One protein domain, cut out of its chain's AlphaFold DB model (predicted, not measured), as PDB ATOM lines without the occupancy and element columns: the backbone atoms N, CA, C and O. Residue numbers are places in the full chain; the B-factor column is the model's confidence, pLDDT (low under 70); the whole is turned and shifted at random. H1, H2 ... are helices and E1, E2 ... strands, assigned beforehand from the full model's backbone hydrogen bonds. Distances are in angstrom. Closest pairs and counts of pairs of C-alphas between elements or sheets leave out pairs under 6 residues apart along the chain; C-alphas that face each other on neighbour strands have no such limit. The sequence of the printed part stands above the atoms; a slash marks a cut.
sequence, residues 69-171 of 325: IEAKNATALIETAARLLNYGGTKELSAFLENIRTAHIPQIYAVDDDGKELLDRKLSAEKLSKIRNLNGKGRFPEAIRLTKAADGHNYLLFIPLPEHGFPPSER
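What this domain is: This is residues 69 to 171 of the 325 residues of the protein "HAMP domain-containing protein" of Methylobacter sp (UniProt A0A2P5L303). A small three-stranded sheet is sandwiched between two helices, the long H1 running along its strands on one face and H3 crossing them on the other: three layers, helices on both faces of a sheet. H2 folds back from H1 as a helical hairpin and only grazes the sheet. The printed part has 103 residues, in the order H1 H2 E1 H3 E2 E3; the antiparallel sheet runs E1 E3 E2, and the class is mixed, helices and strands. The whole is compact, with a radius of gyration of the C-alphas of 12.5 A, and rounded, spanning 31 by 28 by 25 A.

Where its parts are: The sheet holds E1, residues 109 to 111, 6.4 A; E3, residues 154 to 158, 13.0 A, ending at C-alpha 158 (35.529, 33.366, 154.063); and E2, residues 144 to 148, 13.7 A. H1, residues 69 to 88, begins at C-alpha 69 (19.180, 33.673, 151.452) and is 28.3 A long. H2 is residues 90 to 102, 18.3 A, and H3 residues 125 to 136, 16.4 A.

How they stand to each other: Inner strand E3 pairs with E1 through N 109 and O 158, 2.8 A, and with E2, its hairpin partner, through N 147 and O 155, 3.0 A. E1, H3 and E2 form a split strand-helix-strand unit, two strands running the same way with E3 between them, and its crossover is right-handed. H1 is over E3 and E2 at a height over the sheet of 9.0 A; its closest C-alphas to E2 are those of Ala 82 and Thr 147, 6.3 A. On the opposite face, H3 is 9.9 A high, across the strands at 89 degrees to E2 on the local plane; the C-alphas of Asn 135 and Ile 144 are the closest, 6.4 A. H1, with residues 81 to 85 alone, touches H2, closest at the C-alphas of Leu 85 and Leu 93, 5.5 A, opposite ways at a shallow tilt of 34.8 degrees, only just short of steep. H3 is apart from H1 and H2. Every O i to N i+4 pair is within hydrogen-bond range in H2 and H3, and 15 of 16 in H1.

The domain as a whole: The farthest C-alphas, of Gly 152 and Ser 169, are 34.7 A apart. The printed part has no cut; E1 to H3 is a long link of 13 residues. Mean pLDDT of the printed part is 72.5, with 37 residues under 70, among them 69 to 77 and 162 to 171.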
ATOM      1  N   ILE A  69      19.356  35.100 151.100       40.56
ATOM      2  CA  ILE A  69      19.180  33.673 151.452       40.56
ATOM      3  C   ILE A  69      20.540  32.938 151.481       40.56
ATOM      4  O   ILE A  69      20.748  32.046 152.301       40.56
ATOM      5  N   GLU A  70      21.509  33.388 150.681       49.06
ATOM      6  CA  GLU A  70      22.896  32.894 150.653       49.06
ATOM      7  C   GLU A  70      23.700  33.366 151.888       49.06
ATOM      8  O   GLU A  70      24.413  32.573 152.505       49.06
ATOM      9  N   ALA A  71      23.471  34.599 152.356       45.81
ATOM     10  CA  ALA A  71      24.087  35.213 153.535       45.81
ATOM     11  C   ALA A  71      23.720  34.537 154.864       45.81
ATOM     12  O   ALA A  71      24.566  34.409 155.751       45.81
ATOM     13  N   LYS A  72      22.468  34.093 155.039       47.34
ATOM     14  CA  LYS A  72      22.013  33.498 156.311       47.34
ATOM     15  C   LYS A  72      22.660  32.138 156.575       47.34
ATOM     16  O   LYS A  72      23.129  31.892 157.686       47.34
ATOM     17  N   ASN A  73      22.744  31.295 155.546       56.19
ATOM     18  CA  ASN A  73      23.422  30.000 155.629       56.19
ATOM     19  C   ASN A  73      24.949  30.181 155.718       56.19
ATOM     20  O   ASN A  73      25.607  29.483 156.488       56.19
ATOM     21  N   ALA A  74      25.499  31.174 155.009       60.06
ATOM     22  CA  ALA A  74      26.903  31.575 155.101       60.06
ATOM     23  C   ALA A  74      27.311  32.020 156.516       60.06
ATOM     24  O   ALA A  74      28.331  31.562 157.036       60.06
ATOM     25  N   THR A  75      26.471  32.827 157.172       60.69
ATOM     26  CA  THR A  75      26.715  33.323 158.535       60.69
ATOM     27  C   THR A  75      26.797  32.170 159.532       60.69
ATOM     28  O   THR A  75      27.726  32.114 160.333       60.69
ATOM     29  N   ALA A  76      25.851  31.225 159.478       63.19
ATOM     30  CA  ALA A  76      25.820  30.087 160.396       63.19
ATOM     31  C   ALA A  76      27.055  29.181 160.239       63.19
ATOM     32  O   ALA A  76      27.634  28.725 161.228       63.19
ATOM     33  N   LEU A  77      27.491  28.961 158.997       68.62
ATOM     34  CA  LEU A  77      28.665  28.154 158.677       68.62
ATOM     35  C   LEU A  77      29.972  28.824 159.125       68.62
ATOM     36  O   LEU A  77      30.803  28.172 159.759       68.62
ATOM     37  N   ILE A  78      30.140  30.123 158.860       73.50
ATOM     38  CA  ILE A  78      31.324  30.884 159.286       73.50
ATOM     39  C   ILE A  78      31.371  31.041 160.807       73.50
ATOM     40  O   ILE A  78      32.444  30.919 161.393       73.50
ATOM     41  N   GLU A  79      30.235  31.269 161.469       70.19
ATOM     42  CA  GLU A  79      30.147  31.312 162.933       70.19
ATOM     43  C   GLU A  79      30.567  29.972 163.548       70.19
ATOM     44  O   GLU A  79      31.343  29.943 164.502       70.19
ATOM     45  N   THR A  80      30.102  28.858 162.979       70.19
ATOM     46  CA  THR A  80      30.470  27.514 163.443       70.19
ATOM     47  C   THR A  80      31.962  27.258 163.244       70.19
ATOM     48  O   THR A  80      32.636  26.838 164.183       70.19
ATOM     49  N   ALA A  81      32.505  27.590 162.069       73.00
ATOM     50  CA  ALA A  81      33.936  27.494 161.790       73.00
ATOM     51  C   ALA A  81      34.769  28.358 162.754       73.00
ATOM     52  O   ALA A  81      35.767  27.887 163.295       73.00
ATOM     53  N   ALA A  82      34.331  29.590 163.038       73.44
ATOM     54  CA  ALA A  82      35.006  30.483 163.976       73.44
ATOM     55  C   ALA A  82      35.004  29.923 165.405       73.44
ATOM     56  O   ALA A  82      36.020  29.977 166.089       73.44
ATOM     57  N   ARG A  83      33.890  29.336 165.859       72.81
ATOM     58  CA  ARG A  83      33.812  28.703 167.185       72.81
ATOM     59  C   ARG A  83      34.682  27.458 167.285       72.81
ATOM     60  O   ARG A  83      35.380  27.301 168.283       72.81
ATOM     61  N   LEU A  84      34.662  26.598 166.265       75.31
ATOM     62  CA  LEU A  84      35.521  25.413 166.213       75.31
ATOM     63  C   LEU A  84      36.995  25.804 166.242       75.31
ATOM     64  O   LEU A  84      37.771  25.187 166.959       75.31
ATOM     65  N   LEU A  85      37.365  26.876 165.551       73.44
ATOM     66  CA  LEU A  85      38.727  27.382 165.575       73.44
ATOM     67  C   LEU A  85      39.123  27.998 166.927       73.44
ATOM     68  O   LEU A  85      40.241  27.792 167.396       73.44
ATOM     69  N   ASN A  86      38.212  28.738 167.562       70.81
ATOM     70  CA  ASN A  86      38.483  29.412 168.833       70.81
ATOM     71  C   ASN A  86      38.579  28.437 170.014       70.81
ATOM     72  O   ASN A  86      39.396  28.652 170.905       70.81
ATOM     73  N   TYR A  87      37.732  27.401 170.050       68.50
ATOM     74  CA  TYR A  87      37.642  26.472 171.184       68.50
ATOM     75  C   TYR A  87      38.237  25.092 170.904       68.50
ATOM     76  O   TYR A  87      38.778  24.474 171.814       68.50
ATOM     77  N   GLY A  88      38.102  24.595 169.674       64.81
ATOM     78  CA  GLY A  88      38.631  23.297 169.253       64.81
ATOM     79  C   GLY A  88      40.075  23.392 168.773       64.81
ATOM     80  O   GLY A  88      40.887  22.564 169.152       64.81
ATOM     81  N   GLY A  89      40.413  24.444 168.024       73.81
ATOM     82  CA  GLY A  89      41.725  24.618 167.402       73.81
ATOM     83  C   GLY A  89      41.724  24.252 165.915       73.81
ATOM     84  O   GLY A  89      40.681  24.048 165.285       73.81
ATOM     85  N   THR A  90      42.912  24.224 165.311       76.00
ATOM     86  CA  THR A  90      43.085  24.074 163.855       76.00
ATOM     87  C   THR A  90      42.763  22.672 163.340       76.00
ATOM     88  O   THR A  90      42.302  22.533 162.209       76.00
ATOM     89  N   LYS A  91      42.933  21.633 164.163       74.94
ATOM     90  CA  LYS A  91      42.669  20.230 163.797       74.94
ATOM     91  C   LYS A  91      41.167  19.939 163.670       74.94
ATOM     92  O   LYS A  91      40.724  19.211 162.782       74.94
ATOM     93  N   GLU A  92      40.374  20.539 164.541       70.44
ATOM     94  CA  GLU A  92      38.920  20.445 164.616       70.44
ATOM     95  C   GLU A  92      38.299  21.244 163.472       70.44
ATOM     96  O   GLU A  92      37.389  20.760 162.794       70.44
ATOM     97  N   LEU A  93      38.857  22.429 163.193       76.50
ATOM     98  CA  LEU A  93      38.506  23.195 162.007       76.50
ATOM     99  C   LEU A  93      38.843  22.416 160.727       76.50
ATOM    100  O   LEU A  93      37.983  22.310 159.855       76.50
ATOM    101  N   SER A  94      40.037  21.823 160.601       78.19
ATOM    102  CA  SER A  94      40.403  21.078 159.389       78.19
ATOM    103  C   SER A  94      39.485  19.877 159.158       78.19
ATOM    104  O   SER A  94      39.042  19.657 158.034       78.19
ATOM    105  N   ALA A  95      39.135  19.134 160.215       75.50
ATOM    106  CA  ALA A  95      38.205  18.008 160.127       75.50
ATOM    107  C   ALA A  95      36.798  18.445 159.681       75.50
ATOM    108  O   ALA A  95      36.170  17.781 158.856       75.50
ATOM    109  N   PHE A  96      36.315  19.583 160.182       73.75
ATOM    110  CA  PHE A  96      35.032  20.161 159.782       73.75
ATOM    111  C   PHE A  96      35.032  20.623 158.322       73.75
ATOM    112  O   PHE A  96      34.109  20.296 157.575       73.75
ATOM    113  N   LEU A  97      36.081  21.336 157.899       76.38
ATOM    114  CA  LEU A  97      36.224  21.800 156.520       76.38
ATOM    115  C   LEU A  97      36.331  20.622 155.539       76.38
ATOM    116  O   LEU A  97      35.729  20.663 154.468       76.38
ATOM    117  N   GLU A  98      37.026  19.548 155.919       74.06
ATOM    118  CA  GLU A  98      37.095  18.304 155.147       74.06
ATOM    119  C   GLU A  98      35.743  17.588 155.047       74.06
ATOM    120  O   GLU A  98      35.322  17.182 153.961       74.06
ATOM    121  N   ASN A  99      35.007  17.495 156.154       70.25
ATOM    122  CA  ASN A  99      33.677  16.894 156.158       70.25
ATOM    123  C   ASN A  99      32.716  17.664 155.234       70.25
ATOM    124  O   ASN A  99      32.081  17.080 154.355       70.25
ATOM    125  N   ILE A 100      32.688  18.993 155.349       65.19
ATOM    126  CA  ILE A 100      31.893  19.883 154.488       65.19
ATOM    127  C   ILE A 100      32.300  19.760 153.018       65.19
ATOM    128  O   ILE A 100      31.433  19.727 152.139       65.19
ATOM    129  N   ARG A 101      33.605  19.632 152.741       65.50
ATOM    130  CA  ARG A 101      34.137  19.402 151.392       65.50
ATOM    131  C   ARG A 101      33.558  18.129 150.776       65.50
ATOM    132  O   ARG A 101      33.125  18.152 149.622       65.50
ATOM    133  N   THR A 102      33.511  17.036 151.539       64.06
ATOM    134  CA  THR A 102      32.938  15.761 151.074       64.06
ATOM    135  C   THR A 102      31.409  15.786 150.973       64.06
ATOM    136  O   THR A 102      30.841  15.179 150.064       64.06
ATOM    137  N   ALA A 103      30.736  16.566 151.824       55.62
ATOM    138  CA  ALA A 103      29.280  16.678 151.890       55.62
ATOM    139  C   ALA A 103      28.646  17.582 150.809       55.62
ATOM    140  O   ALA A 103      27.437  17.773 150.814       55.62
ATOM    141  N   HIS A 104      29.429  18.119 149.864       54.03
ATOM    142  CA  HIS A 104      28.947  19.006 148.786       54.03
ATOM    143  C   HIS A 104      28.310  20.328 149.270       54.03
ATOM    144  O   HIS A 104      27.573  20.971 148.528       54.03
ATOM    145  N   ILE A 105      28.659  20.764 150.480       56.28
ATOM    146  CA  ILE A 105      28.228  22.016 151.127       56.28
ATOM    147  C   ILE A 105      29.151  23.179 150.666       56.28
ATOM    148  O   ILE A 105      30.247  22.912 150.152       56.28
ATOM    149  N   PRO A 106      28.757  24.469 150.800       57.62
ATOM    150  CA  PRO A 106      29.611  25.613 150.472       57.62
ATOM    151  C   PRO A 106      31.022  25.519 151.055       57.62
ATOM    152  O   PRO A 106      31.208  25.285 152.248       57.62
ATOM    153  N   GLN A 107      32.027  25.729 150.202       69.75
ATOM    154  CA  GLN A 107      33.427  25.640 150.600       69.75
ATOM    155  C   GLN A 107      33.819  26.857 151.439       69.75
ATOM    156  O   GLN A 107      33.847  27.969 150.932       69.75
ATOM    157  N   ILE A 108      34.168  26.656 152.705       78.88
ATOM    158  CA  ILE A 108      34.730  27.714 153.555       78.88
ATOM    159  C   ILE A 108      36.250  27.671 153.415       78.88
ATOM    160  O   ILE A 108      36.833  26.588 153.430       78.88
ATOM    161  N   TYR A 109      36.893  28.825 153.267       84.12
ATOM    162  CA  TYR A 109      38.347  28.983 153.264       84.12
ATOM    163  C   TYR A 109      38.831  29.505 154.601       84.12
ATOM    164  O   TYR A 109      38.211  30.409 155.154       84.12
ATOM    165  N   ALA A 110      39.929  28.937 155.098       86.56
ATOM    166  CA  ALA A 110      40.597  29.376 156.313       86.56
ATOM    167  C   ALA A 110      42.066  29.634 155.995       86.56
ATOM    168  O   ALA A 110      42.794  28.714 155.629       86.56
ATOM    169  N   VAL A 111      42.479  30.894 156.097       88.12
ATOM    170  CA  VAL A 111      43.820  31.335 155.702       88.12
ATOM    171  C   VAL A 111      44.501  31.979 156.891       88.12
ATOM    172  O   VAL A 111      43.912  32.867 157.505       88.12
ATOM    173  N   ASP A 112      45.709  31.529 157.202       85.88
ATOM    174  CA  ASP A 112      46.508  32.052 158.308       85.88
ATOM    175  C   ASP A 112      47.129  33.434 158.008       85.88
ATOM    176  O   ASP A 112      46.948  34.036 156.935       85.88
ATOM    177  N   ASP A 113      47.857  33.960 158.995       83.38
ATOM    178  CA  ASP A 113      48.573  35.234 158.905       83.38
ATOM    179  C   ASP A 113      49.602  35.234 157.753       83.38
ATOM    180  O   ASP A 113      49.692  36.221 157.006       83.38
ATOM    181  N   ASP A 114      50.275  34.098 157.538       80.44
ATOM    182  CA  ASP A 114      51.290  33.863 156.500       80.44
ATOM    183  C   ASP A 114      50.692  33.687 155.091       80.44
ATOM    184  O   ASP A 114      51.412  33.628 154.090       80.44
ATOM    185  N   GLY A 115      49.361  33.664 154.979       78.19
ATOM    186  CA  GLY A 115      48.646  33.537 153.713       78.19
ATOM    187  C   GLY A 115      48.517  32.097 153.216       78.19
ATOM    188  O   GLY A 115      48.106  31.891 152.070       78.19
ATOM    189  N   LYS A 116      48.837  31.108 154.052       85.06
ATOM    190  CA  LYS A 116      48.668  29.689 153.764       85.06
ATOM    191  C   LYS A 116      47.265  29.231 154.168       85.06
ATOM    192  O   LYS A 116      46.717  29.599 155.204       85.06
ATOM    193  N   GLU A 117      46.647  28.442 153.297       87.06
ATOM    194  CA  GLU A 117      45.306  27.903 153.518       87.06
ATOM    195  C   GLU A 117      45.380  26.576 154.279       87.06
ATOM    196  O   GLU A 117      46.230  25.733 153.991       87.06
ATOM    197  N   LEU A 118      44.479  26.380 155.241       83.62
ATOM    198  CA  LEU A 118      44.538  25.266 156.188       83.62
ATOM    199  C   LEU A 118      44.376  23.880 155.535       83.62
ATOM    200  O   LEU A 118      44.937  22.907 156.031       83.62
ATOM    201  N   LEU A 119      43.636  23.783 154.426       81.19
ATOM    202  CA  LEU A 119      43.489  22.559 153.627       81.19
ATOM    203  C   LEU A 119      44.436  22.514 152.413       81.19
ATOM    204  O   LEU A 119      44.220  21.721 151.496       81.19
ATOM    205  N   ASP A 120      45.458  23.375 152.387       80.50
ATOM    206  CA  ASP A 120      46.466  23.470 151.323       80.50
ATOM    207  C   ASP A 120      45.870  23.683 149.916       80.50
ATOM    208  O   ASP A 120      46.413  23.267 148.887       80.50
ATOM    209  N   ARG A 121      44.706  24.340 149.836       79.75
ATOM    210  CA  ARG A 121      44.078  24.649 148.547       79.75
ATOM    211  C   ARG A 121      44.793  25.805 147.862       79.75
ATOM    212  O   ARG A 121      45.135  26.812 148.479       79.75
ATOM    213  N   LYS A 122      44.934  25.709 146.534       78.94
ATOM    214  CA  LYS A 122      45.533  26.771 145.714       78.94
ATOM    215  C   LYS A 122      44.692  28.044 145.785       78.94
ATOM    216  O   LYS A 122      43.605  28.112 145.214       78.94
ATOM    217  N   LEU A 123      45.240  29.066 146.432       80.88
ATOM    218  CA  LEU A 123      44.640  30.385 146.527       80.88
ATOM    219  C   LEU A 123      45.648  31.431 146.042       80.88
ATOM    220  O   LEU A 123      46.733  31.577 146.591       80.88
ATOM    221  N   SER A 124      45.312  32.140 144.964       82.31
ATOM    222  CA  SER A 124      46.185  33.175 144.397       82.31
ATOM    223  C   SER A 124      46.309  34.372 145.348       82.31
ATOM    224  O   SER A 124      45.293  34.828 145.883       82.31
ATOM    225  N   ALA A 125      47.506  34.951 145.455       80.50
ATOM    226  CA  ALA A 125      47.771  36.143 146.270       80.50
ATOM    227  C   ALA A 125      46.871  37.348 145.915       80.50
ATOM    228  O   ALA A 125      46.506  38.134 146.787       80.50
ATOM    229  N   GLU A 126      46.449  37.462 144.651       81.94
ATOM    230  CA  GLU A 126      45.517  38.496 144.176       81.94
ATOM    231  C   GLU A 126      44.112  38.369 144.798       81.94
ATOM    232  O   GLU A 126      43.535  39.351 145.266       81.94
ATOM    233  N   LYS A 127      43.565  37.149 144.875       83.44
ATOM    234  CA  LYS A 127      42.267  36.891 145.527       83.44
ATOM    235  C   LYS A 127      42.337  37.202 147.028       83.44
ATOM    236  O   LYS A 127      41.432  37.831 147.571       83.44
ATOM    237  N   LEU A 128      43.432  36.823 147.689       84.44
ATOM    238  CA  LEU A 128      43.645  37.084 149.117       84.44
ATOM    239  C   LEU A 128      43.714  38.571 149.459       84.44
ATOM    240  O   LEU A 128      43.086  39.009 150.424       84.44
ATOM    241  N   SER A 129      44.442  39.357 148.664       82.25
ATOM    242  CA  SER A 129      44.544  40.801 148.881       82.25
ATOM    243  C   SER A 129      43.186  41.487 148.714       82.25
ATOM    244  O   SER A 129      42.833  42.366 149.506       82.25
ATOM    245  N   LYS A 130      42.370  41.023 147.758       83.44
ATOM    246  CA  LYS A 130      40.997  41.497 147.560       83.44
ATOM    247  C   LYS A 130      40.107  41.209 148.772       83.44
ATOM    248  O   LYS A 130      39.428  42.119 149.241       83.44
ATOM    249  N   ILE A 131      40.140  39.993 149.320       83.75
ATOM    250  CA  ILE A 131      39.331  39.611 150.492       83.75
ATOM    251  C   ILE A 131      39.771  40.389 151.740       83.75
ATOM    252  O   ILE A 131      38.923  40.926 152.453       83.75
ATOM    253  N   ARG A 132      41.084  40.531 151.981       84.75
ATOM    254  CA  ARG A 132      41.612  41.339 153.098       84.75
ATOM    255  C   ARG A 132      41.172  42.809 152.987       84.75
ATOM    256  O   ARG A 132      40.784  43.403 153.989       84.75
ATOM    257  N   ASN A 133      41.156  43.375 151.778       82.81
ATOM    258  CA  ASN A 133      40.654  44.732 151.515       82.81
ATOM    259  C   ASN A 133      39.139  44.856 151.772       82.81
ATOM    260  O   ASN A 133      38.696  45.824 152.386       82.81
ATOM    261  N   LEU A 134      38.340  43.869 151.348       78.12
ATOM    262  CA  LEU A 134      36.893  43.842 151.610       78.12
ATOM    263  C   LEU A 134      36.584  43.760 153.111       78.12
ATOM    264  O   LEU A 134      35.759  44.535 153.595       78.12
ATOM    265  N   ASN A 135      37.312  42.914 153.845       78.25
ATOM    266  CA  ASN A 135      37.212  42.813 155.300       78.25
ATOM    267  C   ASN A 135      37.592  44.134 155.992       78.25
ATOM    268  O   ASN A 135      36.855  44.622 156.842       78.25
ATOM    269  N   GLY A 136      38.701  44.764 155.584       77.44
ATOM    270  CA  GLY A 136      39.138  46.057 156.131       77.44
ATOM    271  C   GLY A 136      38.158  47.208 155.869       77.44
ATOM    272  O   GLY A 136      38.114  48.166 156.634       77.44
ATOM    273  N   LYS A 137      37.336  47.100 154.818       74.06
ATOM    274  CA  LYS A 137      36.247  48.038 154.492       74.06
ATOM    275  C   LYS A 137      34.908  47.685 155.154       74.06
ATOM    276  O   LYS A 137      33.931  48.387 154.908       74.06
ATOM    277  N   GLY A 138      34.841  46.607 155.939       67.81
ATOM    278  CA  GLY A 138      33.613  46.138 156.587       67.81
ATOM    279  C   GLY A 138      32.536  45.644 155.615       67.81
ATOM    280  O   GLY A 138      31.354  45.694 155.945       67.81
ATOM    281  N   ARG A 139      32.912  45.206 154.404       62.31
ATOM    282  CA  ARG A 139      31.967  44.630 153.436       62.31
ATOM    283  C   ARG A 139      31.831  43.122 153.644       62.31
ATOM    284  O   ARG A 139      32.839  42.443 153.810       62.31
ATOM    285  N   PHE A 140      30.597  42.622 153.557       65.56
ATOM    286  CA  PHE A 140      30.224  41.209 153.727       65.56
ATOM    287  C   PHE A 140      30.608  40.592 155.086       65.56
ATOM    288  O   PHE A 140      31.250  39.537 155.111       65.56
ATOM    289  N   PRO A 141      30.229  41.199 156.229       63.94
ATOM    290  CA  PRO A 141      30.525  40.641 157.555       63.94
ATOM    291  C   PRO A 141      29.907  39.247 157.785       63.94
ATOM    292  O   PRO A 141      30.397  38.474 158.604       63.94
ATOM    293  N   GLU A 142      28.851  38.903 157.048       61.41
ATOM    294  CA  GLU A 142      28.233  37.574 157.005       61.41
ATOM    295  C   GLU A 142      29.069  36.503 156.285       61.41
ATOM    296  O   GLU A 142      28.836  35.313 156.495       61.41
ATOM    297  N   ALA A 143      30.012  36.904 155.422       67.69
ATOM    298  CA  ALA A 143      30.732  36.018 154.505       67.69
ATOM    299  C   ALA A 143      32.262  36.071 154.654       67.69
ATOM    300  O   ALA A 143      32.946  35.221 154.081       67.69
ATOM    301  N   ILE A 144      32.797  37.048 155.395       76.94
ATOM    302  CA  ILE A 144      34.219  37.192 155.713       76.94
ATOM    303  C   ILE A 144      34.365  37.511 157.201       76.94
ATOM    304  O   ILE A 144      33.734  38.435 157.712       76.94
ATOM    305  N   ARG A 145      35.235  36.780 157.899       80.88
ATOM    306  CA  ARG A 145      35.514  37.007 159.315       80.88
ATOM    307  C   ARG A 145      36.966  36.734 159.661       80.88
ATOM    308  O   ARG A 145      37.502  35.683 159.331       80.88
ATOM    309  N   LEU A 146      37.571  37.652 160.405       83.25
ATOM    310  CA  LEU A 146      38.851  37.423 161.064       83.25
ATOM    311  C   LEU A 146      38.594  36.881 162.475       83.25
ATOM    312  O   LEU A 146      37.822  37.474 163.230       83.25
ATOM    313  N   THR A 147      39.220  35.765 162.831       79.62
ATOM    314  CA  THR A 147      39.134  35.192 164.179       79.62
ATOM    315  C   THR A 147      40.504  34.739 164.656       79.62
ATOM    316  O   THR A 147      41.351  34.365 163.846       79.62
ATOM    317  N   LYS A 148      40.728  34.782 165.969       80.44
ATOM    318  CA  LYS A 148      41.982  34.358 166.588       80.44
ATOM    319  C   LYS A 148      41.836  32.930 167.091       80.44
ATOM    320  O   LYS A 148      40.986  32.668 167.938       80.44
ATOM    321  N   ALA A 149      42.647  32.028 166.562       78.00
ATOM    322  CA  ALA A 149      42.659  30.633 166.961       78.00
ATOM    323  C   ALA A 149      43.274  30.446 168.356       78.00
ATOM    324  O   ALA A 149      43.989  31.312 168.872       78.00
ATOM    325  N   ALA A 150      42.991  29.294 168.971       69.81
ATOM    326  CA  ALA A 150      43.516  28.926 170.290       69.81
ATOM    327  C   ALA A 150      45.057  28.850 170.339       69.81
ATOM    328  O   ALA A 150      45.647  29.024 171.403       69.81
ATOM    329  N   ASP A 151      45.705  28.631 169.193       69.44
ATOM    330  CA  ASP A 151      47.164  28.630 169.018       69.44
ATOM    331  C   ASP A 151      47.778  30.044 168.938       69.44
ATOM    332  O   ASP A 151      48.998  30.194 168.929       69.44
ATOM    333  N   GLY A 152      46.948  31.091 168.936       71.56
ATOM    334  CA  GLY A 152      47.371  32.487 168.916       71.56
ATOM    335  C   GLY A 152      47.476  33.113 167.524       71.56
ATOM    336  O   GLY A 152      47.615  34.338 167.461       71.56
ATOM    337  N   HIS A 153      47.347  32.333 166.447       80.12
ATOM    338  CA  HIS A 153      47.357  32.823 165.067       80.12
ATOM    339  C   HIS A 153      45.989  33.377 164.660       80.12
ATOM    340  O   HIS A 153      44.946  32.922 165.144       80.12
ATOM    341  N   ASN A 154      45.962  34.366 163.765       83.56
ATOM    342  CA  ASN A 154      44.699  34.827 163.199       83.56
ATOM    343  C   ASN A 154      44.403  34.089 161.903       83.56
ATOM    344  O   ASN A 154      45.264  33.897 161.047       83.56
ATOM    345  N   TYR A 155      43.137  33.732 161.746       86.81
ATOM    346  CA  TYR A 155      42.630  33.120 160.537       86.81
ATOM    347  C   TYR A 155      41.548  33.990 159.927       86.81
ATOM    348  O   TYR A 155      40.597  34.421 160.590       86.81
ATOM    349  N   LEU A 156      41.688  34.215 158.626       88.62
ATOM    350  CA  LEU A 156      40.674  34.822 157.791       88.62
ATOM    351  C   LEU A 156      39.780  33.720 157.222       88.62
ATOM    352  O   LEU A 156      40.197  32.947 156.357       88.62
ATOM    353  N   LEU A 157      38.552  33.663 157.726       86.88
ATOM    354  CA  LEU A 157      37.505  32.753 157.288       86.88
ATOM    355  C   LEU A 157      36.645  33.440 156.229       86.88
ATOM    356  O   LEU A 157      36.161  34.545 156.467       86.88
ATOM    357  N   PHE A 158      36.427  32.809 155.076       83.69
ATOM    358  CA  PHE A 158      35.529  33.366 154.063       83.69
ATOM    359  C   PHE A 158      34.867  32.316 153.168       83.69
ATOM    360  O   PHE A 158      35.361  31.199 153.014       83.69
ATOM    361  N   ILE A 159      33.759  32.703 152.533       80.44
ATOM    362  CA  ILE A 159      33.055  31.907 151.514       80.44
ATOM    363  C   ILE A 159      33.361  32.476 150.112       80.44
ATOM    364  O   ILE A 159      33.383  33.698 149.946       80.44
ATOM    365  N   PRO A 160      33.633  31.646 149.085       74.38
ATOM    366  CA  PRO A 160      34.020  32.092 147.747       74.38
ATOM    367  C   PRO A 160      32.815  32.647 146.973       74.38
ATOM    368  O   PRO A 160      32.115  31.925 146.268       74.38
ATOM    369  N   LEU A 161      32.580  33.954 147.096       70.88
ATOM    370  CA  LEU A 161      31.534  34.674 146.367       70.88
ATOM    371  C   LEU A 161      32.102  35.360 145.105       70.88
ATOM    372  O   LEU A 161      33.300  35.658 145.038       70.88
ATOM    373  N   PRO A 162      31.264  35.689 144.105       66.62
ATOM    374  CA  PRO A 162      31.687  36.431 142.905       66.62
ATOM    375  C   PRO A 162      32.299  37.786 143.240       66.62
ATOM    376  O   PRO A 162      33.288  38.212 142.645       66.62
ATOM    377  N   GLU A 163      31.741  38.427 144.261       67.44
ATOM    378  CA  GLU A 163      32.213  39.693 144.808       67.44
ATOM    379  C   GLU A 163      33.649  39.579 145.345       67.44
ATOM    380  O   GLU A 163      34.450  40.512 145.230       67.44
ATOM    381  N   HIS A 164      34.027  38.382 145.805       69.50
ATOM    382  CA  HIS A 164      35.370  38.033 146.270       69.50
ATOM    383  C   HIS A 164      36.325  37.635 145.123       69.50
ATOM    384  O   HIS A 164      37.506  37.408 145.368       69.50
ATOM    385  N   GLY A 165      35.865  37.609 143.862       64.88
ATOM    386  CA  GLY A 165      36.682  37.261 142.690       64.88
ATOM    387  C   GLY A 165      36.715  35.768 142.341       64.88
ATOM    388  O   GLY A 165      37.656  35.322 141.684       64.88
ATOM    389  N   PHE A 166      35.714  34.994 142.775       69.50
ATOM    390  CA  PHE A 166      35.585  33.571 142.444       69.50
ATOM    391  C   PHE A 166      34.603  33.364 141.275       69.50
ATOM    392  O   PHE A 166      33.504  33.930 141.292       69.50
ATOM    393  N   PRO A 167      34.969  32.583 140.239       61.06
ATOM    394  CA  PRO A 167      34.089  32.314 139.108       61.06
ATOM    395  C   PRO A 167      32.850  31.500 139.533       61.06
ATOM    396  O   PRO A 167      32.929  30.687 140.453       61.06
ATOM    397  N   PRO A 168      31.700  31.649 138.843       55.22
ATOM    398  CA  PRO A 168      30.477  30.907 139.160       55.22
ATOM    399  C   PRO A 168      30.624  29.378 139.138       55.22
ATOM    400  O   PRO A 168      29.891  28.698 139.840       55.22
ATOM    401  N   SER A 169      31.578  28.841 138.374       49.00
ATOM    402  CA  SER A 169      31.890  27.407 138.297       49.00
ATOM    403  C   SER A 169      32.615  26.853 139.528       49.00
ATOM    404  O   SER A 169      32.632  25.643 139.730       49.00
ATOM    405  N   GLU A 170      33.217  27.719 140.349       52.59
ATOM    406  CA  GLU A 170      33.770  27.354 141.662       52.59
ATOM    407  C   GLU A 170      32.677  27.365 142.753       52.59
ATOM    408  O   GLU A 170      32.935  26.962 143.887       52.59
ATOM    409  N   ARG A 171      31.433  27.757 142.413       50.69
ATOM    410  CA  ARG A 171      30.264  27.583 143.282       50.69
ATOM    411  C   ARG A 171      29.764  26.146 143.166       50.69
ATOM    412  O   ARG A 171      29.466  25.671 142.073       50.69
TER     413      ARG A 171